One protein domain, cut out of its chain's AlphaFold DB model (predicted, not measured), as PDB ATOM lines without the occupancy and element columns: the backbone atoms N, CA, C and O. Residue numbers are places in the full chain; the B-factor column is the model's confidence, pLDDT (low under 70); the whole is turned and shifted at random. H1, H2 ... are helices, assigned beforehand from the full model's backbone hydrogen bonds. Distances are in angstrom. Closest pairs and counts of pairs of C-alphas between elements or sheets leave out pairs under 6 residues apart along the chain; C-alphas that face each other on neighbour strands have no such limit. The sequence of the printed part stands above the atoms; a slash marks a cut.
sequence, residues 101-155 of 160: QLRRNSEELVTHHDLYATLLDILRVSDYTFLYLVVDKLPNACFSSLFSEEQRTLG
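What this domain is: This is residues 101 to 155 of the 160 residues of an uncharacterized protein of Oesophagostomum dentatum (UniProt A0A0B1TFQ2). What is the main shape? With little regular structure, one long helix, H2, has a long loop folding back along it; short H1 lies away from H2, and residues 144 to 147 pass between them. What makes it up? The 55 printed residues have two named helices, H1 then H2, and no named strand; the class is all helix, with 21 residues in named elements. How large is it? It is compact, with a radius of gyration of the C-alphas of 11.1 A and spans of 34 by 24 by 16 A.

How they stand to each other: How do H1, residues 101 to 105, and H2, residues 112 to 127, stand? They are apart, joined by a short link of 6 residues. Are their backbones helical? Every O i to N i+4 pair is within hydrogen-bond range in H1, and 11 of 12 in H2.

Where its parts are: Where does H1 begin? C-alpha 101 is at (-40.081, 40.833, -18.239). Where does H2 end? After 23.6 A, C-alpha 127 is at (-40.787, 60.760, -24.980).

The domain as a whole: What stands free? Residues 126 to 132, of which 126 and 127 belong to H2. Where is confidence low? pLDDT is under 70 at residues 125 to 142 and 150 to 155; the printed part has no cut.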
ATOM      1  N   GLN A 101     -41.487  40.869 -17.854       91.69
ATOM      2  CA  GLN A 101     -40.081  40.833 -18.239       91.69
ATOM      3  C   GLN A 101     -39.155  41.251 -17.093       91.69
ATOM      4  O   GLN A 101     -38.213  40.526 -16.792       91.69
ATOM      5  N   LEU A 102     -39.472  42.345 -16.394       92.75
ATOM      6  CA  LEU A 102     -38.739  42.775 -15.201       92.75
ATOM      7  C   LEU A 102     -38.680  41.665 -14.142       92.75
ATOM      8  O   LEU A 102     -37.633  41.442 -13.542       92.75
ATOM      9  N   ARG A 103     -39.795  40.955 -13.916       93.75
ATOM     10  CA  ARG A 103     -39.859  39.827 -12.974       93.75
ATOM     11  C   ARG A 103     -38.969  38.667 -13.408       93.75
ATOM     12  O   ARG A 103     -38.239  38.153 -12.572       93.75
ATOM     13  N   ARG A 104     -38.977  38.298 -14.691       92.56
ATOM     14  CA  ARG A 104     -38.072  37.265 -15.224       92.56
ATOM     15  C   ARG A 104     -36.606  37.663 -15.043       92.56
ATOM     16  O   ARG A 104     -35.841  36.913 -14.456       92.56
ATOM     17  N   ASN A 105     -36.247  38.882 -15.440       90.88
ATOM     18  CA  ASN A 105     -34.876  39.382 -15.333       90.88
ATOM     19  C   ASN A 105     -34.410  39.555 -13.875       90.88
ATOM     20  O   ASN A 105     -33.210  39.562 -13.621       90.88
ATOM     21  N   SER A 106     -35.332  39.678 -12.910       90.94
ATOM     22  CA  SER A 106     -34.984  39.721 -11.481       90.94
ATOM     23  C   SER A 106     -34.486  38.385 -10.917       90.94
ATOM     24  O   SER A 106     -33.939  38.367  -9.820       90.94
ATOM     25  N   GLU A 107     -34.658  37.288 -11.659       91.06
ATOM     26  CA  GLU A 107     -34.150  35.953 -11.313       91.06
ATOM     27  C   GLU A 107     -32.792  35.654 -11.986       91.06
ATOM     28  O   GLU A 107     -32.245  34.562 -11.838       91.06
ATOM     29  N   GLU A 108     -32.233  36.623 -12.718       88.38
ATOM     30  CA  GLU A 108     -30.943  36.525 -13.402       88.38
ATOM     31  C   GLU A 108     -29.893  37.447 -12.761       88.38
ATOM     32  O   GLU A 108     -30.191  38.281 -11.905       88.38
ATOM     33  N   LEU A 109     -28.631  37.316 -13.184       87.62
ATOM     34  CA  LEU A 109     -27.573  38.222 -12.743       87.62
ATOM     35  C   LEU A 109     -27.861  39.648 -13.239       87.62
ATOM     36  O   LEU A 109     -27.940  39.902 -14.446       87.62
ATOM     37  N   VAL A 110     -27.964  40.581 -12.294       88.94
ATOM     38  CA  VAL A 110     -28.162  42.011 -12.546       88.94
ATOM     39  C   VAL A 110     -26.951  42.795 -12.059       88.94
ATOM     40  O   VAL A 110     -26.454  42.592 -10.956       88.94
ATOM     41  N   THR A 111     -26.490  43.723 -12.886       90.69
ATOM     42  CA  THR A 111     -25.380  44.631 -12.597       90.69
ATOM     43  C   THR A 111     -25.852  46.086 -12.590       90.69
ATOM     44  O   THR A 111     -26.898  46.431 -13.141       90.69
ATOM     45  N   HIS A 112     -25.046  46.996 -12.037       91.06
ATOM     46  CA  HIS A 112     -25.338  48.433 -12.135       91.06
ATOM     47  C   HIS A 112     -25.371  48.952 -13.583       91.06
ATOM     48  O   HIS A 112     -26.037  49.952 -13.855       91.06
ATOM     49  N   HIS A 113     -24.716  48.273 -14.529       89.88
ATOM     50  CA  HIS A 113     -24.806  48.631 -15.945       89.88
ATOM     51  C   HIS A 113     -26.198  48.347 -16.527       89.88
ATOM     52  O   HIS A 113     -26.701  49.123 -17.339       89.88
ATOM     53  N   ASP A 114     -26.866  47.296 -16.052       91.06
ATOM     54  CA  ASP A 114     -28.250  47.003 -16.427       91.06
ATOM     55  C   ASP A 114     -29.215  48.044 -15.858       91.06
ATOM     56  O   ASP A 114     -30.150  48.468 -16.537       91.06
ATOM     57  N   LEU A 115     -28.963  48.523 -14.634       92.19
ATOM     58  CA  LEU A 115     -29.723  49.636 -14.059       92.19
ATOM     59  C   LEU A 115     -29.548  50.915 -14.880       92.19
ATOM     60  O   LEU A 115     -30.537  51.589 -15.152       92.19
ATOM     61  N   TYR A 116     -28.330  51.218 -15.335       91.31
ATOM     62  CA  TYR A 116     -28.089  52.340 -16.245       91.31
ATOM     63  C   TYR A 116     -28.914  52.215 -17.536       91.31
ATOM     64  O   TYR A 116     -29.631  53.150 -17.893       91.31
ATOM     65  N   ALA A 117     -28.890  51.052 -18.196       89.94
ATOM     66  CA  ALA A 117     -29.705  50.811 -19.389       89.94
ATOM     67  C   ALA A 117     -31.215  50.912 -19.099       89.94
ATOM     68  O   ALA A 117     -31.958  51.513 -19.870       89.94
ATOM     69  N   THR A 118     -31.659  50.396 -17.951       91.69
ATOM     70  CA  THR A 118     -33.060  50.474 -17.506       91.69
ATOM     71  C   THR A 118     -33.508  51.925 -17.314       91.69
ATOM     72  O   THR A 118     -34.602  52.295 -17.730       91.69
ATOM     73  N   LEU A 119     -32.666  52.774 -16.714       91.81
ATOM     74  CA  LEU A 119     -32.961  54.198 -16.534       91.81
ATOM     75  C   LEU A 119     -33.051  54.940 -17.875       91.81
ATOM     76  O   LEU A 119     -33.934  55.781 -18.036       91.81
ATOM     77  N   LEU A 120     -32.191  54.610 -18.846       87.75
ATOM     78  CA  LEU A 120     -32.289  55.161 -20.203       87.75
ATOM     79  C   LEU A 120     -33.608  54.783 -20.880       87.75
ATOM     80  O   LEU A 120     -34.228  55.634 -21.517       87.75
ATOM     81  N   ASP A 121     -34.065  53.542 -20.720       86.25
ATOM     82  CA  ASP A 121     -35.359  53.125 -21.259       86.25
ATOM     83  C   ASP A 121     -36.519  53.880 -20.603       86.25
ATOM     84  O   ASP A 121     -37.413  54.331 -21.314       86.25
ATOM     85  N   ILE A 122     -36.492  54.106 -19.282       88.94
ATOM     86  CA  ILE A 122     -37.519  54.918 -18.596       88.94
ATOM     87  C   ILE A 122     -37.598  56.327 -19.195       88.94
ATOM     88  O   ILE A 122     -38.699  56.825 -19.428       88.94
ATOM     89  N   LEU A 123     -36.452  56.955 -19.476       84.50
ATOM     90  CA  LEU A 123     -36.403  58.281 -20.105       84.50
ATOM     91  C   LEU A 123     -36.966  58.262 -21.533       84.50
ATOM     92  O   LEU A 123     -37.694  59.167 -21.930       84.50
ATOM     93  N   ARG A 124     -36.688  57.213 -22.310       75.44
ATOM     94  CA  ARG A 124     -37.227  57.085 -23.673       75.44
ATOM     95  C   ARG A 124     -38.734  56.832 -23.685       75.44
ATOM     96  O   ARG A 124     -39.428  57.329 -24.568       75.44
ATOM     97  N   VAL A 125     -39.251  56.091 -22.700       65.62
ATOM     98  CA  VAL A 125     -40.696  55.869 -22.514       65.62
ATOM     99  C   VAL A 125     -41.430  57.186 -22.244       65.62
ATOM    100  O   VAL A 125     -42.585  57.320 -22.635       65.62
ATOM    101  N   SER A 126     -40.798  58.170 -21.593       57.84
ATOM    102  CA  SER A 126     -41.437  59.479 -21.394       57.84
ATOM    103  C   SER A 126     -41.564  60.316 -22.671       57.84
ATOM    104  O   SER A 126     -42.426  61.192 -22.709       57.84
ATOM    105  N   ASP A 127     -40.782  60.017 -23.713       52.94
ATOM    106  CA  ASP A 127     -40.787  60.760 -24.980       52.94
ATOM    107  C   ASP A 127     -41.660  60.106 -26.074       52.94
ATOM    108  O   ASP A 127     -42.052  60.774 -27.032       52.94
ATOM    109  N   TYR A 128     -42.018  58.819 -25.937       47.88
ATOM    110  CA  TYR A 128     -42.807  58.067 -26.924       47.88
ATOM    111  C   TYR A 128     -43.881  57.180 -26.281       47.88
ATOM    112  O   TYR A 128     -43.683  56.587 -25.224       47.88
ATOM    113  N   THR A 129     -45.024  57.011 -26.957       47.47
ATOM    114  CA  THR A 129     -46.067  56.051 -26.558       47.47
ATOM    115  C   THR A 129     -45.456  54.657 -26.357       47.47
ATOM    116  O   THR A 129     -44.781  54.153 -27.254       47.47
ATOM    117  N   PHE A 130     -45.745  54.032 -25.208       50.59
ATOM    118  CA  PHE A 130     -45.218  52.760 -24.660       50.59
ATOM    119  C   PHE A 130     -45.189  51.539 -25.617       50.59
ATOM    120  O   PHE A 130     -44.738  50.465 -25.232       50.59
ATOM    121  N   LEU A 131     -45.699  51.666 -26.846       45.97
ATOM    122  CA  LEU A 131     -45.880  50.586 -27.815       45.97
ATOM    123  C   LEU A 131     -44.669  50.316 -28.731       45.97
ATOM    124  O   LEU A 131     -44.677  49.292 -29.406       45.97
ATOM    125  N   TYR A 132     -43.659  51.194 -28.785       41.62
ATOM    126  CA  TYR A 132     -42.598  51.126 -29.812       41.62
ATOM    127  C   TYR A 132     -41.156  51.136 -29.296       41.62
ATOM    128  O   TYR A 132     -40.232  51.345 -30.079       41.62
ATOM    129  N   LEU A 133     -40.920  50.865 -28.012       45.25
ATOM    130  CA  LEU A 133     -39.552  50.687 -27.523       45.25
ATOM    131  C   LEU A 133     -39.061  49.269 -27.800       45.25
ATOM    132  O   LEU A 133     -38.967  48.419 -26.919       45.25
ATOM    133  N   VAL A 134     -38.739  49.035 -29.070       46.28
ATOM    134  CA  VAL A 134     -37.703  48.072 -29.418       46.28
ATOM    135  C   VAL A 134     -36.400  48.674 -28.908       46.28
ATOM    136  O   VAL A 134     -35.979  49.746 -29.336       46.28
ATOM    137  N   VAL A 135     -35.826  48.012 -27.907       50.81
ATOM    138  CA  VAL A 135     -34.550  48.349 -27.284       50.81
ATOM    139  C   VAL A 135     -33.473  48.260 -28.362       50.81
ATOM    140  O   VAL A 135     -32.979  47.175 -28.664       50.81
ATOM    141  N   ASP A 136     -33.124  49.392 -28.975       48.72
ATOM    142  CA  ASP A 136     -31.909  49.474 -29.776       48.72
ATOM    143  C   ASP A 136     -30.746  49.110 -28.857       48.72
ATOM    144  O   ASP A 136     -30.451  49.818 -27.884       48.72
ATOM    145  N   LYS A 137     -30.119  47.965 -29.147       52.75
ATOM    146  CA  LYS A 137     -28.909  47.511 -28.467       52.75
ATOM    147  C   LYS A 137     -27.916  48.665 -28.440       52.75
ATOM    148  O   LYS A 137     -27.614  49.235 -29.487       52.75
ATOM    149  N   LEU A 138     -27.344  48.957 -27.275       55.00
ATOM    150  CA  LEU A 138     -26.061  49.651 -27.252       55.00
ATOM    151  C   LEU A 138     -25.063  48.702 -27.934       55.00
ATOM    152  O   LEU A 138     -24.827  47.611 -27.406       55.00
ATOM    153  N   PRO A 139     -24.532  49.032 -29.127       50.06
ATOM    154  CA  PRO A 139     -23.689  48.099 -29.862       50.06
ATOM    155  C   PRO A 139     -22.486  47.713 -28.993       50.06
ATOM    156  O   PRO A 139     -21.782  48.591 -28.498       50.06
ATOM    157  N   ASN A 140     -22.256  46.410 -28.809       53.75
ATOM    158  CA  ASN A 140     -21.176  45.831 -27.993       53.75
ATOM    159  C   ASN A 140     -21.294  46.003 -26.461       53.75
ATOM    160  O   ASN A 140     -20.303  45.808 -25.755       53.75
ATOM    161  N   ALA A 141     -22.469  46.336 -25.918       58.50
ATOM    162  CA  ALA A 141     -22.677  46.324 -24.470       58.50
ATOM    163  C   ALA A 141     -22.879  44.887 -23.943       58.50
ATOM    164  O   ALA A 141     -23.677  44.131 -24.484       58.50
ATOM    165  N   CYS A 142     -22.186  44.519 -22.857       66.81
ATOM    166  CA  CYS A 142     -22.396  43.253 -22.131       66.81
ATOM    167  C   CYS A 142     -23.548  43.343 -21.103       66.81
ATOM    168  O   CYS A 142     -23.644  42.522 -20.194       66.81
ATOM    169  N   PHE A 143     -24.375  44.383 -21.192       72.94
ATOM    170  CA  PHE A 143     -25.446  44.689 -20.251       72.94
ATOM    171  C   PHE A 143     -26.702  45.089 -21.020       72.94
ATOM    172  O   PHE A 143     -26.618  45.650 -22.116       72.94
ATOM    173  N   SER A 144     -27.861  44.816 -20.435       84.31
ATOM    174  CA  SER A 144     -29.161  45.066 -21.045       84.31
ATOM    175  C   SER A 144     -30.130  45.667 -20.033       84.31
ATOM    176  O   SER A 144     -30.001  45.510 -18.821       84.31
ATOM    177  N   SER A 145     -31.115  46.408 -20.529       88.94
ATOM    178  CA  SER A 145     -32.196  46.910 -19.685       88.94
ATOM    179  C   SER A 145     -32.954  45.755 -19.034       88.94
ATOM    180  O   SER A 145     -33.184  44.717 -19.653       88.94
ATOM    181  N   LEU A 146     -33.428  45.954 -17.805       89.81
ATOM    182  CA  LEU A 146     -34.285  44.986 -17.125       89.81
ATOM    183  C   LEU A 146     -35.658  44.832 -17.797       89.81
ATOM    184  O   LEU A 146     -36.411  43.932 -17.434       89.81
ATOM    185  N   PHE A 147     -35.986  45.672 -18.777       88.38
ATOM    186  CA  PHE A 147     -37.216  45.580 -19.559       88.38
ATOM    187  C   PHE A 147     -37.060  44.814 -20.877       88.38
ATOM    188  O   PHE A 147     -38.066  44.587 -21.546       88.38
ATOM    189  N   SER A 148     -35.842  44.407 -21.258       83.56
ATOM    190  CA  SER A 148     -35.599  43.687 -22.513       83.56
ATOM    191  C   SER A 148     -35.700  42.165 -22.342       83.56
ATOM    192  O   SER A 148     -35.453  41.627 -21.262       83.56
ATOM    193  N   GLU A 149     -36.059  41.463 -23.422       74.88
ATOM    194  CA  GLU A 149     -36.146  39.990 -23.480       74.88
ATOM    195  C   GLU A 149     -34.786  39.295 -23.696       74.88
ATOM    196  O   GLU A 149     -34.730  38.103 -23.995       74.88
ATOM    197  N   GLU A 150     -33.673  40.021 -23.598       68.06
ATOM    198  CA  GLU A 150     -32.358  39.477 -23.935       68.06
ATOM    199  C   GLU A 150     -31.900  38.457 -22.879       68.06
ATOM    200  O   GLU A 150     -31.715  38.811 -21.717       68.06
ATOM    201  N   GLN A 151     -31.716  37.192 -23.288       52.62
ATOM    202  CA  GLN A 151     -31.224  36.121 -22.414       52.62
ATOM    203  C   GLN A 151     -29.822  36.447 -21.900       52.62
ATOM    204  O   GLN A 151     -28.878  36.569 -22.688       52.62
ATOM    205  N   ARG A 152     -29.663  36.526 -20.576       60.53
ATOM    206  CA  ARG A 152     -28.355  36.707 -19.945       60.53
ATOM    207  C   ARG A 152     -27.728  35.330 -19.748       60.53
ATOM    208  O   ARG A 152     -28.279  34.454 -19.085       60.53
ATOM    209  N   THR A 153     -26.567  35.090 -20.347       41.00
ATOM    210  CA  THR A 153     -25.868  33.808 -20.195       41.00
ATOM    211  C   THR A 153     -25.336  33.640 -18.768       41.00
ATOM    212  O   THR A 153     -24.363  34.286 -18.394       41.00
ATOM    213  N   LEU A 154     -25.990  32.750 -18.012       41.06
ATOM    214  CA  LEU A 154     -25.550  31.980 -16.836       41.06
ATOM    215  C   LEU A 154     -24.628  32.675 -15.812       41.06
ATOM    216  O   LEU A 154     -23.405  32.677 -15.931       41.06
ATOM    217  N   GLY A 155     -25.237  33.068 -14.692       39.66
ATOM    218  CA  GLY A 155     -24.586  33.245 -13.396       39.66
ATOM    219  C   GLY A 155     -25.620  33.046 -12.290       39.66
ATOM    220  O   GLY A 155     -26.439  33.921 -12.046       39.66
TER     221      GLY A 155